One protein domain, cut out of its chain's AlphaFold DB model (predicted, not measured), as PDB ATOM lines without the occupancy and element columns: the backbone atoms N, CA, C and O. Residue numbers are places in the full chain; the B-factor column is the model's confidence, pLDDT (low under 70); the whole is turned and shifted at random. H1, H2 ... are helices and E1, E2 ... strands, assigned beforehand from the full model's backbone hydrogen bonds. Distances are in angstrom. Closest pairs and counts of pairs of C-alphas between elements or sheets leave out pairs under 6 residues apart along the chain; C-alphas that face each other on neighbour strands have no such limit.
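This is residues 7 to 93 and 119 to 139 of the 202 residues of an uncharacterized protein of Asticcacaulis taihuensis (UniProt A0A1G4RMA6). A strongly twisted sheet is built on two long strands, E2 and E6, side by side, with E5 along one part of E6 and short E1 along another; the sheet curls round H1, while H2 covers it towards one end and H3 towards the other. At opposite ends of the long axis lie the small hairpin E3 and E4, beyond H3, and the short last helix H4, beyond E6. The printed part has 108 residues, with four named helices and six named strands in the order E1 H1 H2 E2 H3 E3 E4 E5 E6 H4, of mixed class, helices and strands. The large sheet is branched at E6: E2 and E5 are antiparallel to it and E1 is parallel. The whole is only just compact, close to loose, with a radius of gyration of the C-alphas of 15.2 A and spans of 44 by 33 by 20 A.

E6, residues 120 to 131, is 31.4 A long and bends by 61 degrees at residue 128. E2, residues 41 to 52, is 30.2 A long and begins at C-alpha 41, (-101.573, 76.153, -107.974). E5, residues 84 to 90, is 19.2 A long; E1, residues 7 to 9, begins at C-alpha 7, (-109.384, 81.460, -101.982). H1, residues 12 to 21, is 14.2 A long, H2 is residues 30 to 37, and H3 is residues 55 to 61. E3 is residues 68 to 70 and E4 residues 73 to 75. H4, residues 134 to 139, ends at C-alpha 139, (-95.929, 64.483, -110.355).

E1 and E5 lie on one side of E6, beside residues 128 to 131 and 120 to 126, and E2 on the other side. N 44 and O 128 of E2 and E6 are 3.0 A apart, within hydrogen-bond range; so are N 87 and O 123 of E5 and E6, 2.9 A, and N 129 and O 7 of E6 and E1, 2.8 A. H1 is on this sheet; its closest C-alphas to E1 are those of Ala 15 and Ala 9, 5.2 A. H2 and H3 are on the same face, each at a height over the sheet of 8.7 A. H2 runs slantwise to E6, at 55 degrees on the local plane; its closest C-alphas to E2 are those of Glu 34 and Val 41, 6.0 A. H3 runs slantwise to E6 too, at 36 degrees on the local plane; the closest C-alphas are those of Arg 55 and Trp 122, 5.9 A. The hairpin E3 and E4 is antiparallel, with N 68 and O 75 within hydrogen-bond range at 2.8 A. H4 is only just not on the branched sheet, with 4 pairs of C-alphas within 10 A. In H1, H2, H3 and H4 every O i to N i+4 pair is within hydrogen-bond range.

The two C-alphas farthest apart are those of Gly 72 and Lys 138, 49.6 A. Residues 94 to 118 are not printed; C-alphas 93 and 119 are 10.3 A apart across this cut, in the link from E5 to E6. Of the links that are printed whole, none is long. The mean pLDDT of the printed part is 86.6, and residues 92 to 93 are under 70.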
ATOM      1  N   PRO A   7    -110.459  81.282-102.949       94.19
ATOM      2  CA  PRO A   7    -109.384  81.460-101.982       94.19
ATOM      3  C   PRO A   7    -108.129  80.678-102.389       94.19
ATOM      4  O   PRO A   7    -108.218  79.637-103.038       94.19
ATOM      5  N   ILE A   8    -106.959  81.174-101.989       93.31
ATOM      6  CA  ILE A   8    -105.656  80.549-102.237       93.31
ATOM      7  C   ILE A   8    -105.066  80.066-100.907       93.31
ATOM      8  O   ILE A   8    -104.906  80.855 -99.970       93.31
ATOM      9  N   ALA A   9    -104.726  78.780-100.814       92.62
ATOM     10  CA  ALA A   9    -104.156  78.179 -99.603       92.62
ATOM     11  C   ALA A   9    -103.362  76.904 -99.912       92.62
ATOM     12  O   ALA A   9    -103.507  76.335-100.991       92.62
ATOM     13  N   ALA A  10    -102.548  76.429 -98.967       87.75
ATOM     14  CA  ALA A  10    -101.869  75.143 -99.094       87.75
ATOM     15  C   ALA A  10    -102.828  73.966 -98.874       87.75
ATOM     16  O   ALA A  10    -102.715  72.974 -99.580       87.75
ATOM     17  N   ASP A  11    -103.803  74.099 -97.967       89.94
ATOM     18  CA  ASP A  11    -104.809  73.067 -97.681       89.94
ATOM     19  C   ASP A  11    -106.196  73.659 -97.377       89.94
ATOM     20  O   ASP A  11    -106.332  74.829 -97.003       89.94
ATOM     21  N   ALA A  12    -107.249  72.835 -97.470       89.88
ATOM     22  CA  ALA A  12    -108.629  73.272 -97.245       89.88
ATOM     23  C   ALA A  12    -108.866  73.849 -95.836       89.88
ATOM     24  O   ALA A  12    -109.653  74.782 -95.678       89.88
ATOM     25  N   HIS A  13    -108.189  73.323 -94.807       90.00
ATOM     26  CA  HIS A  13    -108.311  73.827 -93.431       90.00
ATOM     27  C   HIS A  13    -107.741  75.232 -93.281       90.00
ATOM     28  O   HIS A  13    -108.358  76.090 -92.650       90.00
ATOM     29  N   GLU A  14    -106.597  75.481 -93.909       90.00
ATOM     30  CA  GLU A  14    -105.991  76.804 -93.946       90.00
ATOM     31  C   GLU A  14    -106.879  77.784 -94.724       90.00
ATOM     32  O   GLU A  14    -107.128  78.890 -94.243       90.00
ATOM     33  N   ALA A  15    -107.424  77.359 -95.871       91.31
ATOM     34  CA  ALA A  15    -108.372  78.160 -96.640       91.31
ATOM     35  C   ALA A  15    -109.583  78.562 -95.787       91.31
ATOM     36  O   ALA A  15    -109.894  79.747 -95.689       91.31
ATOM     37  N   LEU A  16    -110.227  77.604 -95.111       90.75
ATOM     38  CA  LEU A  16    -111.391  77.871 -94.264       90.75
ATOM     39  C   LEU A  16    -111.073  78.851 -93.126       90.75
ATOM     40  O   LEU A  16    -111.858  79.762 -92.864       90.75
ATOM     41  N   ASN A  17    -109.919  78.697 -92.475       91.00
ATOM     42  CA  ASN A  17    -109.500  79.586 -91.392       91.00
ATOM     43  C   ASN A  17    -109.244  81.013 -91.894       91.00
ATOM     44  O   ASN A  17    -109.732  81.966 -91.291       91.00
ATOM     45  N   ARG A  18    -108.555  81.170 -93.032       90.31
ATOM     46  CA  ARG A  18    -108.304  82.487 -93.640       90.31
ATOM     47  C   ARG A  18    -109.579  83.172 -94.113       90.31
ATOM     48  O   ARG A  18    -109.697  84.387 -93.992       90.31
ATOM     49  N   ILE A  19    -110.540  82.407 -94.631       89.12
ATOM     50  CA  ILE A  19    -111.847  82.938 -95.034       89.12
ATOM     51  C   ILE A  19    -112.585  83.484 -93.811       89.12
ATOM     52  O   ILE A  19    -113.077  84.605 -93.859       89.12
ATOM     53  N   LYS A  20    -112.616  82.726 -92.706       87.31
ATOM     54  CA  LYS A  20    -113.239  83.166 -91.447       87.31
ATOM     55  C   LYS A  20    -112.545  84.387 -90.838       87.31
ATOM     56  O   LYS A  20    -113.220  85.221 -90.248       87.31
ATOM     57  N   ALA A  21    -111.227  84.496 -90.999       87.31
ATOM     58  CA  ALA A  21    -110.448  85.651 -90.560       87.31
ATOM     59  C   ALA A  21    -110.587  86.881 -91.482       87.31
ATOM     60  O   ALA A  21    -110.204  87.976 -91.093       87.31
ATOM     61  N   GLY A  22    -111.123  86.723 -92.701       84.50
ATOM     62  CA  GLY A  22    -111.212  87.803 -93.692       84.50
ATOM     63  C   GLY A  22    -109.895  88.121 -94.418       84.50
ATOM     64  O   GLY A  22    -109.842  89.068 -95.193       84.50
ATOM     65  N   GLU A  23    -108.848  87.318 -94.219       86.75
ATOM     66  CA  GLU A  23    -107.492  87.536 -94.760       86.75
ATOM     67  C   GLU A  23    -107.183  86.660 -95.989       86.75
ATOM     68  O   GLU A  23    -106.044  86.566 -96.451       86.75
ATOM     69  N   ALA A  24    -108.185  85.958 -96.523       85.31
ATOM     70  CA  ALA A  24    -107.991  85.072 -97.662       85.31
ATOM     71  C   ALA A  24    -107.657  85.865 -98.934       85.31
ATOM     72  O   ALA A  24    -108.494  86.605 -99.452       85.31
ATOM     73  N   LEU A  25    -106.465  85.632 -99.488       89.12
ATOM     74  CA  LEU A  25    -106.156  86.013-100.863       89.12
ATOM     75  C   LEU A  25    -107.072  85.239-101.808       89.12
ATOM     76  O   LEU A  25    -107.223  84.022-101.670       89.12
ATOM     77  N   ARG A  26    -107.678  85.946-102.761       90.75
ATOM     78  CA  ARG A  26    -108.620  85.370-103.722       90.75
ATOM     79  C   ARG A  26    -108.179  85.663-105.146       90.75
ATOM     80  O   ARG A  26    -107.626  86.725-105.421       90.75
ATOM     81  N   ALA A  27    -108.457  84.731-106.045       92.00
ATOM     82  CA  ALA A  27    -108.165  84.869-107.463       92.00
ATOM     83  C   ALA A  27    -109.258  84.222-108.310       92.00
ATOM     84  O   ALA A  27    -109.788  83.158-107.975       92.00
ATOM     85  N   VAL A  28    -109.573  84.857-109.435       91.88
ATOM     86  CA  VAL A  28    -110.576  84.348-110.376       91.88
ATOM     87  C   VAL A  28    -109.939  83.347-111.335       91.88
ATOM     88  O   VAL A  28    -110.546  82.339-111.691       91.88
ATOM     89  N   ARG A  29    -108.703  83.622-111.764       91.56
ATOM     90  CA  ARG A  29    -107.976  82.808-112.742       91.56
ATOM     91  C   ARG A  29    -106.733  82.179-112.135       91.56
ATOM     92  O   ARG A  29    -106.077  82.773-111.286       91.56
ATOM     93  N   GLU A  30    -106.345  81.032-112.684       88.44
ATOM     94  CA  GLU A  30    -105.127  80.308-112.305       88.44
ATOM     95  C   GLU A  30    -103.889  81.214-112.331       88.44
ATOM     96  O   GLU A  30    -103.164  81.303-111.350       88.44
ATOM     97  N   LYS A  31    -103.694  81.991-113.404       86.94
ATOM     98  CA  LYS A  31    -102.543  82.900-113.529       86.94
ATOM     99  C   LYS A  31    -102.494  83.978-112.439       86.94
ATOM    100  O   LYS A  31    -101.412  84.371-112.019       86.94
ATOM    101  N   GLU A  32    -103.646  84.479-111.997       89.50
ATOM    102  CA  GLU A  32    -103.721  85.448-110.892       89.50
ATOM    103  C   GLU A  32    -103.363  84.771-109.567       89.50
ATOM    104  O   GLU A  32    -102.610  85.330-108.772       89.50
ATOM    105  N   ALA A  33    -103.840  83.539-109.371       87.94
ATOM    106  CA  ALA A  33    -103.524  82.734-108.203       87.94
ATOM    107  C   ALA A  33    -102.027  82.386-108.130       87.94
ATOM    108  O   ALA A  33    -101.420  82.539-107.072       87.94
ATOM    109  N   GLU A  34    -101.405  82.013-109.251       87.06
ATOM    110  CA  GLU A  34     -99.960  81.763-109.331       87.06
ATOM    111  C   GLU A  34     -99.135  83.014-109.017       87.06
ATOM    112  O   GLU A  34     -98.121  82.936-108.325       87.06
ATOM    113  N   LEU A  35     -99.563  84.182-109.509       86.69
ATOM    114  CA  LEU A  35     -98.884  85.450-109.243       86.69
ATOM    115  C   LEU A  35     -98.997  85.859-107.770       86.69
ATOM    116  O   LEU A  35     -98.006  86.308-107.190       86.69
ATOM    117  N   ALA A  36    -100.174  85.684-107.164       86.81
ATOM    118  CA  ALA A  36    -100.412  85.995-105.758       86.81
ATOM    119  C   ALA A  36     -99.665  85.031-104.817       86.81
ATOM    120  O   ALA A  36     -99.045  85.476-103.854       86.81
ATOM    121  N   ALA A  37     -99.674  83.729-105.120       83.12
ATOM    122  CA  ALA A  37     -99.002  82.699-104.324       83.12
ATOM    123  C   ALA A  37     -97.493  82.601-104.583       83.12
ATOM    124  O   ALA A  37     -96.773  82.012-103.780       83.12
ATOM    125  N   ARG A  38     -97.014  83.123-105.725       82.69
ATOM    126  CA  ARG A  38     -95.658  82.895-106.263       82.69
ATOM    127  C   ARG A  38     -95.292  81.407-106.361       82.69
ATOM    128  O   ARG A  38     -94.120  81.046-106.301       82.69
ATOM    129  N   ALA A  39     -96.295  80.552-106.520       81.00
ATOM    130  CA  ALA A  39     -96.181  79.101-106.524       81.00
ATOM    131  C   ALA A  39     -97.192  78.504-107.508       81.00
ATOM    132  O   ALA A  39     -98.182  79.155-107.852       81.00
ATOM    133  N   ARG A  40     -96.928  77.283-107.992       84.12
ATOM    134  CA  ARG A  40     -97.905  76.573-108.828       84.12
ATOM    135  C   ARG A  40     -99.140  76.290-107.998       84.12
ATOM    136  O   ARG A  40     -99.028  75.905-106.834       84.12
ATOM    137  N   VAL A  41    -100.299  76.453-108.613       89.81
ATOM    138  CA  VAL A  41    -101.573  76.153-107.974       89.81
ATOM    139  C   VAL A  41    -102.350  75.136-108.794       89.81
ATOM    140  O   VAL A  41    -102.203  75.063-110.008       89.81
ATOM    141  N   ALA A  42    -103.199  74.369-108.127       91.00
ATOM    142  CA  ALA A  42    -104.207  73.538-108.767       91.00
ATOM    143  C   ALA A  42    -105.585  73.911-108.231       91.00
ATOM    144  O   ALA A  42    -105.738  74.215-107.048       91.00
ATOM    145  N   PHE A  43    -106.599  73.877-109.088       93.44
ATOM    146  CA  PHE A  43    -107.975  74.033-108.635       93.44
ATOM    147  C   PHE A  43    -108.460  72.724-108.013       93.44
ATOM    148  O   PHE A  43    -108.476  71.690-108.685       93.44
ATOM    149  N   VAL A  44    -108.857  72.758-106.742       93.75
ATOM    150  CA  VAL A  44    -109.306  71.563-106.017       93.75
ATOM    151  C   VAL A  44    -110.605  71.857-105.276       93.75
ATOM    152  O   VAL A  44    -110.808  72.948-104.747       93.75
ATOM    153  N   THR A  45    -111.479  70.853-105.225       94.19
ATOM    154  CA  THR A  45    -112.671  70.845-104.376       94.19
ATOM    155  C   THR A  45    -112.523  69.734-103.345       94.19
ATOM    156  O   THR A  45    -112.533  68.555-103.700       94.19
ATOM    157  N   GLU A  46    -112.380  70.102-102.074       92.31
ATOM    158  CA  GLU A  46    -112.182  69.156-100.971       92.31
ATOM    159  C   GLU A  46    -113.340  69.234 -99.975       92.31
ATOM    160  O   GLU A  46    -113.896  70.302 -99.713       92.31
ATOM    161  N   ALA A  47    -113.711  68.081 -99.416       91.56
ATOM    162  CA  ALA A  47    -114.674  68.024 -98.328       91.56
ATOM    163  C   ALA A  47    -113.949  68.229 -96.993       91.56
ATOM    164  O   ALA A  47    -112.951  67.559 -96.726       91.56
ATOM    165  N   ILE A  48    -114.449  69.140 -96.167       91.50
ATOM    166  CA  ILE A  48    -113.786  69.614 -94.958       91.50
ATOM    167  C   ILE A  48    -114.736  69.650 -93.761       91.50
ATOM    168  O   ILE A  48    -115.938  69.890 -93.882       91.50
ATOM    169  N   GLY A  49    -114.153  69.455 -92.579       86.81
ATOM    170  CA  GLY A  49    -114.825  69.643 -91.304       86.81
ATOM    171  C   GLY A  49    -115.654  68.434 -90.878       86.81
ATOM    172  O   GLY A  49    -115.622  67.386 -91.539       86.81
ATOM    173  N   PRO A  50    -116.364  68.569 -89.745       89.50
ATOM    174  CA  PRO A  50    -117.203  67.511 -89.213       89.50
ATOM    175  C   PRO A  50    -118.336  67.157 -90.172       89.50
ATOM    176  O   PRO A  50    -118.755  67.936 -91.032       89.50
ATOM    177  N   VAL A  51    -118.805  65.933 -89.990       90.81
ATOM    178  CA  VAL A  51    -119.886  65.325 -90.745       90.81
ATOM    179  C   VAL A  51    -121.146  65.415 -89.887       90.81
ATOM    180  O   VAL A  51    -121.116  65.024 -88.725       90.81
ATOM    181  N   TYR A  52    -122.231  65.928 -90.456       91.38
ATOM    182  CA  TYR A  52    -123.503  66.128 -89.762       91.38
ATOM    183  C   TYR A  52    -124.560  65.163 -90.285       91.38
ATOM    184  O   TYR A  52    -124.620  64.892 -91.483       91.38
ATOM    185  N   GLU A  53    -125.432  64.663 -89.417       90.12
ATOM    186  CA  GLU A  53    -126.537  63.801 -89.847       90.12
ATOM    187  C   GLU A  53    -127.635  64.616 -90.538       90.12
ATOM    188  O   GLU A  53    -128.181  64.213 -91.567       90.12
ATOM    189  N   ARG A  54    -127.926  65.809 -90.009       90.19
ATOM    190  CA  ARG A  54    -128.961  66.698 -90.536       90.19
ATOM    191  C   ARG A  54    -128.349  67.843 -91.330       90.19
ATOM    192  O   ARG A  54    -127.360  68.447 -90.919       90.19
ATOM    193  N   ARG A  55    -129.003  68.202 -92.444       88.94
ATOM    194  CA  ARG A  55    -128.660  69.409 -93.217       88.94
ATOM    195  C   ARG A  55    -128.703  70.644 -92.326       88.94
ATOM    196  O   ARG A  55    -127.892  71.549 -92.493       88.94
ATOM    197  N   ASP A  56    -129.652  70.659 -91.393       87.69
ATOM    198  CA  ASP A  56    -129.932  71.861 -90.636       87.69
ATOM    199  C   ASP A  56    -128.816  72.216 -89.644       87.69
ATOM    200  O   ASP A  56    -128.378  73.362 -89.567       87.69
ATOM    201  N   GLU A  57    -128.268  71.200 -88.983       89.31
ATOM    202  CA  GLU A  57    -127.114  71.333 -88.090       89.31
ATOM    203  C   GLU A  57    -125.867  71.803 -88.851       89.31
ATOM    204  O   GLU A  57    -125.132  72.672 -88.384       89.31
ATOM    205  N   ALA A  58    -125.657  71.279 -90.064       88.88
ATOM    206  CA  ALA A  58    -124.528  71.664 -90.904       88.88
ATOM    207  C   ALA A  58    -124.607  73.131 -91.353       88.88
ATOM    208  O   ALA A  58    -123.602  73.837 -91.379       88.88
ATOM    209  N   LEU A  59    -125.804  73.588 -91.714       88.75
ATOM    210  CA  LEU A  59    -126.068  74.974 -92.100       88.75
ATOM    211  C   LEU A  59    -125.891  75.938 -90.922       88.75
ATOM    212  O   LEU A  59    -125.276  76.985 -91.097       88.75
ATOM    213  N   ASP A  60    -126.355  75.569 -89.724       88.38
ATOM    214  CA  ASP A  60    -126.188  76.405 -88.529       88.38
ATOM    215  C   ASP A  60    -124.697  76.557 -88.161       88.38
ATOM    216  O   ASP A  60    -124.251  77.648 -87.803       88.38
ATOM    217  N   ALA A  61    -123.895  75.497 -88.326       86.81
ATOM    218  CA  ALA A  61    -122.452  75.527 -88.068       86.81
ATOM    219  C   ALA A  61    -121.644  76.388 -89.063       86.81
ATOM    220  O   ALA A  61    -120.553  76.862 -88.732       86.81
ATOM    221  N   TYR A  62    -122.161  76.584 -90.279       84.94
ATOM    222  CA  TYR A  62    -121.521  77.360 -91.348       84.94
ATOM    223  C   TYR A  62    -122.368  78.561 -91.793       84.94
ATOM    224  O   TYR A  62    -122.303  78.983 -92.952       84.94
ATOM    225  N   ALA A  63    -123.141  79.129 -90.865       84.25
ATOM    226  CA  ALA A  63    -123.966  80.300 -91.119       84.25
ATOM    227  C   ALA A  63    -123.126  81.457 -91.696       84.25
ATOM    228  O   ALA A  63    -122.039  81.763 -91.201       84.25
ATOM    229  N   GLY A  64    -123.619  82.085 -92.767       82.94
ATOM    230  CA  GLY A  64    -122.935  83.184 -93.461       82.94
ATOM    231  C   GLY A  64    -121.854  82.762 -94.467       82.94
ATOM    232  O   GLY A  64    -121.300  83.622 -95.146       82.94
ATOM    233  N   LEU A  65    -121.558  81.462 -94.600       82.56
ATOM    234  CA  LEU A  65    -120.596  80.934 -95.583       82.56
ATOM    235  C   LEU A  65    -121.253  80.123 -96.705       82.56
ATOM    236  O   LEU A  65    -120.689  80.025 -97.790       82.56
ATOM    237  N   VAL A  66    -122.411  79.516 -96.449       87.19
ATOM    238  CA  VAL A  66    -123.104  78.620 -97.388       87.19
ATOM    239  C   VAL A  66    -124.505  79.151 -97.664       87.19
ATOM    240  O   VAL A  66    -125.115  79.739 -96.777       87.19
ATOM    241  N   GLU A  67    -125.013  78.919 -98.877       85.31
ATOM    242  CA  GLU A  67    -126.406  79.198 -99.244       85.31
ATOM    243  C   GLU A  67    -127.391  78.527 -98.265       85.31
ATOM    244  O   GLU A  67    -127.402  77.299 -98.115       85.31
ATOM    245  N   ASP A  68    -128.213  79.349 -97.607       85.69
ATOM    246  CA  ASP A  68    -129.310  78.933 -96.738       85.69
ATOM    247  C   ASP A  68    -130.647  79.373 -97.350       85.69
ATOM    248  O   ASP A  68    -130.892  80.557 -97.573       85.69
ATOM    249  N   ASP A  69    -131.515  78.395 -97.607       82.88
ATOM    250  CA  ASP A  69    -132.836  78.582 -98.217       82.88
ATOM    251  C   ASP A  69    -133.972  78.446 -97.190       82.88
ATOM    252  O   ASP A  69    -135.154  78.380 -97.551       82.88
ATOM    253  N   ARG A  70    -133.658  78.327 -95.892       81.50
ATOM    254  CA  ARG A  70    -134.683  78.155 -94.861       81.50
ATOM    255  C   ARG A  70    -135.577  79.389 -94.757       81.50
ATOM    256  O   ARG A  70    -135.125  80.534 -94.714       81.50
ATOM    257  N   LYS A  71    -136.885  79.152 -94.610       73.50
ATOM    258  CA  LYS A  71    -137.869  80.213 -94.348       73.50
ATOM    259  C   LYS A  71    -137.496  80.960 -93.060       73.50
ATOM    260  O   LYS A  71    -137.465  80.362 -91.990       73.50
ATOM    261  N   GLY A  72    -137.218  82.260 -93.177       75.69
ATOM    262  CA  GLY A  72    -136.821  83.131 -92.061       75.69
ATOM    263  C   GLY A  72    -135.308  83.296 -91.857       75.69
ATOM    264  O   GLY A  72    -134.909  84.156 -91.078       75.69
ATOM    265  N   ARG A  73    -134.467  82.532 -92.569       73.81
ATOM    266  CA  ARG A  73    -132.997  82.670 -92.586       73.81
ATOM    267  C   ARG A  73    -132.461  82.458 -94.003       73.81
ATOM    268  O   ARG A  73    -131.648  81.581 -94.248       73.81
ATOM    269  N   ILE A  74    -132.963  83.253 -94.949       79.94
ATOM    270  CA  ILE A  74    -132.482  83.193 -96.330       79.94
ATOM    271  C   ILE A  74    -131.144  83.924 -96.395       79.94
ATOM    272  O   ILE A  74    -131.083  85.128 -96.141       79.94
ATOM    273  N   PHE A  75    -130.087  83.197 -96.732       81.62
ATOM    274  CA  PHE A  75    -128.766  83.757 -96.967       81.62
ATOM    275  C   PHE A  75    -128.234  83.245 -98.299       81.62
ATOM    276  O   PHE A  75    -128.006  82.053 -98.481       81.62
ATOM    277  N   THR A  76    -127.996  84.164 -99.225       83.56
ATOM    278  CA  THR A  76    -127.320  83.867-100.485       83.56
ATOM    279  C   THR A  76    -126.009  84.649-100.490       83.56
ATOM    280  O   THR A  76    -126.055  85.881-100.420       83.56
ATOM    281  N   PRO A  77    -124.842  83.980-100.542       81.62
ATOM    282  CA  PRO A  77    -123.574  84.674-100.660       81.62
ATOM    283  C   PRO A  77    -123.533  85.465-101.969       81.62
ATOM    284  O   PRO A  77    -124.142  85.079-102.973       81.62
ATOM    285  N   ALA A  78    -122.774  86.561-101.969       83.00
ATOM    286  CA  ALA A  78    -122.486  87.298-103.193       83.00
ATOM    287  C   ALA A  78    -121.898  86.352-104.250       83.00
ATOM    288  O   ALA A  78    -121.183  85.409-103.918       83.00
ATOM    289  N   ASP A  79    -122.160  86.611-105.531       81.00
ATOM    290  CA  ASP A  79    -121.688  85.758-106.631       81.00
ATOM    291  C   ASP A  79    -120.171  85.530-106.620       81.00
ATOM    292  O   ASP A  79    -119.704  84.488-107.062       81.00
ATOM    293  N   THR A  80    -119.396  86.482-106.100       81.50
ATOM    294  CA  THR A  80    -117.936  86.376-105.960       81.50
ATOM    295  C   THR A  80    -117.497  85.396-104.870       81.50
ATOM    296  O   THR A  80    -116.361  84.925-104.907       81.50
ATOM    297  N   ASP A  81    -118.391  85.071-103.935       81.94
ATOM    298  CA  ASP A  81    -118.109  84.411-102.656       81.94
ATOM    299  C   ASP A  81    -118.709  82.994-102.582       81.94
ATOM    300  O   ASP A  81    -118.664  82.328-101.547       81.94
ATOM    301  N   ARG A  82    -119.232  82.484-103.703       85.75
ATOM    302  CA  ARG A  82    -119.838  81.145-103.813       85.75
ATOM    303  C   ARG A  82    -118.802  80.032-104.002       85.75
ATOM    304  O   ARG A  82    -118.880  79.246-104.942       85.75
ATOM    305  N   PHE A  83    -117.813  79.968-103.116       87.25
ATOM    306  CA  PHE A  83    -116.774  78.923-103.117       87.25
ATOM    307  C   PHE A  83    -117.021  77.807-102.079       87.25
ATOM    308  O   PHE A  83    -116.379  76.757-102.138       87.25
ATOM    309  N   CYS A  84    -117.959  78.011-101.148       90.38
ATOM    310  CA  CYS A  84    -118.380  77.040-100.137       90.38
ATOM    311  C   CYS A  84    -119.744  76.436-100.495       90.38
ATOM    312  O   CYS A  84    -120.691  77.161-100.795       90.38
ATOM    313  N   ARG A  85    -119.879  75.109-100.398       91.06
ATOM    314  CA  ARG A  85    -121.156  74.413-100.609       91.06
ATOM    315  C   ARG A  85    -121.332  73.261 -99.631       91.06
ATOM    316  O   ARG A  85    -120.390  72.524 -99.370       91.06
ATOM    317  N   LEU A  86    -122.546  73.053 -99.128       91.88
ATOM    318  CA  LEU A  86    -122.881  71.834 -98.390       91.88
ATOM    319  C   LEU A  86    -123.224  70.699 -99.353       91.88
ATOM    320  O   LEU A  86    -124.106  70.831-100.204       91.88
ATOM    321  N   THR A  87    -122.548  69.569 -99.178       90.75
ATOM    322  CA  THR A  87    -122.718  68.381-100.012       90.75
ATOM    323  C   THR A  87    -123.228  67.224 -99.162       90.75
ATOM    324  O   THR A  87    -122.659  66.906 -98.118       90.75
ATOM    325  N   CYS A  88    -124.289  66.569 -99.634       90.25
ATOM    326  CA  CYS A  88    -124.780  65.324 -99.056       90.25
ATOM    327  C   CYS A  88    -123.929  64.151 -99.566       90.25
ATOM    328  O   CYS A  88    -123.762  63.962-100.774       90.25
ATOM    329  N   ARG A  89    -123.361  63.378 -98.645       87.69
ATOM    330  CA  ARG A  89    -122.510  62.213 -98.893       87.69
ATOM    331  C   ARG A  89    -123.102  60.996 -98.203       87.69
ATOM    332  O   ARG A  89    -123.894  61.098 -97.277       87.69
ATOM    333  N   ILE A  90    -122.705  59.821 -98.660       85.62
ATOM    334  CA  ILE A  90    -123.119  58.563 -98.050       85.62
ATOM    335  C   ILE A  90    -122.126  58.234 -96.931       85.62
ATOM    336  O   ILE A  90    -120.915  58.218 -97.171       85.62
ATOM    337  N   LEU A  91    -122.627  57.982 -95.722       77.75
ATOM    338  CA  LEU A  91    -121.820  57.535 -94.593       77.75
ATOM    339  C   LEU A  91    -121.363  56.096 -94.866       77.75
ATOM    340  O   LEU A  91    -122.183  55.226 -95.145       77.75
ATOM    341  N   ASN A  92    -120.053  55.855 -94.788       65.31
ATOM    342  CA  ASN A  92    -119.391  54.592 -95.132       65.31
ATOM    343  C   ASN A  92    -119.504  54.182 -96.612       65.31
ATOM    344  O   ASN A  92    -120.417  53.499 -97.065       65.31
ATOM    345  N   THR A  93    -118.458  54.506 -97.371       60.12
ATOM    346  CA  THR A  93    -118.306  54.197 -98.801       60.12
ATOM    347  C   THR A  93    -117.901  52.753 -99.103       60.12
ATOM    348  O   THR A  93    -117.621  52.441-100.261       60.12
ATOM    349  N   ALA A 119    -127.288  55.357 -94.817       84.62
ATOM    350  CA  ALA A 119    -127.160  56.571 -94.024       84.62
ATOM    351  C   ALA A 119    -126.467  57.670 -94.845       84.62
ATOM    352  O   ALA A 119    -125.388  57.467 -95.409       84.62
ATOM    353  N   SER A 120    -127.108  58.832 -94.931       89.19
ATOM    354  CA  SER A 120    -126.577  60.016 -95.598       89.19
ATOM    355  C   SER A 120    -126.141  61.043 -94.572       89.19
ATOM    356  O   SER A 120    -126.784  61.198 -93.539       89.19
ATOM    357  N   VAL A 121    -125.089  61.778 -94.891       92.81
ATOM    358  CA  VAL A 121    -124.495  62.788 -94.032       92.81
ATOM    359  C   VAL A 121    -124.100  64.022 -94.824       92.81
ATOM    360  O   VAL A 121    -123.795  63.954 -96.011       92.81
ATOM    361  N   TRP A 122    -124.079  65.164 -94.160       93.06
ATOM    362  CA  TRP A 122    -123.774  66.462 -94.731       93.06
ATOM    363  C   TRP A 122    -122.374  66.900 -94.327       93.06
ATOM    364  O   TRP A 122    -122.007  66.857 -93.155       93.06
ATOM    365  N   GLN A 123    -121.587  67.330 -95.309       93.31
ATOM    366  CA  GLN A 123    -120.237  67.839 -95.092       93.31
ATOM    367  C   GLN A 123    -120.014  69.092 -95.942       93.31
ATOM    368  O   GLN A 123    -120.576  69.224 -97.034       93.31
ATOM    369  N   LEU A 124    -119.193  70.017 -95.443       93.62
ATOM    370  CA  LEU A 124    -118.802  71.202 -96.198       93.62
ATOM    371  C   LEU A 124    -117.846  70.801 -97.322       93.62
ATOM    372  O   LEU A 124    -116.918  70.028 -97.116       93.62
ATOM    373  N   SER A 125    -118.071  71.345 -98.507       93.88
ATOM    374  CA  SER A 125    -117.208  71.250 -99.674       93.88
ATOM    375  C   SER A 125    -116.661  72.637 -99.977       93.88
ATOM    376  O   SER A 125    -117.433  73.588-100.114       93.88
ATOM    377  N   LEU A 126    -115.342  72.747-100.091       94.62
ATOM    378  CA  LEU A 126    -114.644  73.999-100.355       94.62
ATOM    379  C   LEU A 126    -113.866  73.890-101.663       94.62
ATOM    380  O   LEU A 126    -113.031  72.997-101.815       94.62
ATOM    381  N   SER A 127    -114.132  74.810-102.585       95.06
ATOM    382  CA  SER A 127    -113.361  74.972-103.818       95.06
ATOM    383  C   SER A 127    -112.317  76.071-103.639       95.06
ATOM    384  O   SER A 127    -112.650  77.181-103.226       95.06
ATOM    385  N   TYR A 128    -111.051  75.770-103.927       95.00
ATOM    386  CA  TYR A 128    -109.939  76.694-103.704       95.00
ATOM    387  C   TYR A 128    -108.764  76.428-104.657       95.00
ATOM    388  O   TYR A 128    -108.654  75.363-105.269       95.00
ATOM    389  N   TRP A 129    -107.874  77.414-104.774       95.38
ATOM    390  CA  TRP A 129    -106.574  77.261-105.420       95.38
ATOM    391  C   TRP A 129    -105.582  76.677-104.413       95.38
ATOM    392  O   TRP A 129    -105.128  77.372-103.499       95.38
ATOM    393  N   LYS A 130    -105.255  75.394-104.578       93.62
ATOM    394  CA  LYS A 130    -104.297  74.672-103.743       93.62
ATOM    395  C   LYS A 130    -102.873  74.975-104.182       93.62
ATOM    396  O   LYS A 130    -102.516  74.680-105.321       93.62
ATOM    397  N   ILE A 131    -102.058  75.519-103.284       88.81
ATOM    398  CA  ILE A 131    -100.625  75.726-103.510       88.81
ATOM    399  C   ILE A 131     -99.949  74.356-103.570       88.81
ATOM    400  O   ILE A 131     -99.968  73.592-102.606       88.81
ATOM    401  N   MET A 132     -99.361  74.038-104.717       85.75
ATOM    402  CA  MET A 132     -98.685  72.767-104.928       85.75
ATOM    403  C   MET A 132     -97.243  72.836-104.442       85.75
ATOM    404  O   MET A 132     -96.513  73.787-104.725       85.75
ATOM    405  N   THR A 133     -96.798  71.769-103.782       81.56
ATOM    406  CA  THR A 133     -95.364  71.559-103.540       81.56
ATOM    407  C   THR A 133     -94.638  71.221-104.846       81.56
ATOM    408  O   THR A 133     -95.242  70.718-105.797       81.56
ATOM    409  N   VAL A 134     -93.318  71.425-104.890       72.12
ATOM    410  CA  VAL A 134     -92.486  71.117-106.072       72.12
ATOM    411  C   VAL A 134     -92.636  69.653-106.508       72.12
ATOM    412  O   VAL A 134     -92.758  69.365-107.700       72.12
ATOM    413  N   ALA A 135     -92.690  68.722-105.550       71.69
ATOM    414  CA  ALA A 135     -92.885  67.300-105.826       71.69
ATOM    415  C   ALA A 135     -94.260  67.008-106.445       71.69
ATOM    416  O   ALA A 135     -94.352  66.245-107.406       71.69
ATOM    417  N   GLN A 136     -95.321  67.641-105.935       75.19
ATOM    418  CA  GLN A 136     -96.677  67.479-106.463       75.19
ATOM    419  C   GLN A 136     -96.822  68.107-107.852       75.19
ATOM    420  O   GLN A 136     -97.418  67.492-108.732       75.19
ATOM    421  N   ALA A 137     -96.244  69.290-108.078       73.00
ATOM    422  CA  ALA A 137     -96.236  69.930-109.392       73.00
ATOM    423  C   ALA A 137     -95.507  69.055-110.425       73.00
ATOM    424  O   ALA A 137     -96.023  68.827-111.518       73.00
ATOM    425  N   LYS A 138     -94.361  68.471-110.042       70.25
ATOM    426  CA  LYS A 138     -93.619  67.516-110.878       70.25
ATOM    427  C   LYS A 138     -94.433  66.255-111.180       70.25
ATOM    428  O   LYS A 138     -94.476  65.835-112.332       70.25
ATOM    429  N   ALA A 139     -95.082  65.665-110.175       71.69
ATOM    430  CA  ALA A 139     -95.929  64.483-110.355       71.69
ATOM    431  C   ALA A 139     -97.132  64.760-111.274       71.69
ATOM    432  O   ALA A 139     -97.531  63.889-112.041       71.69
TER     433      ALA A 139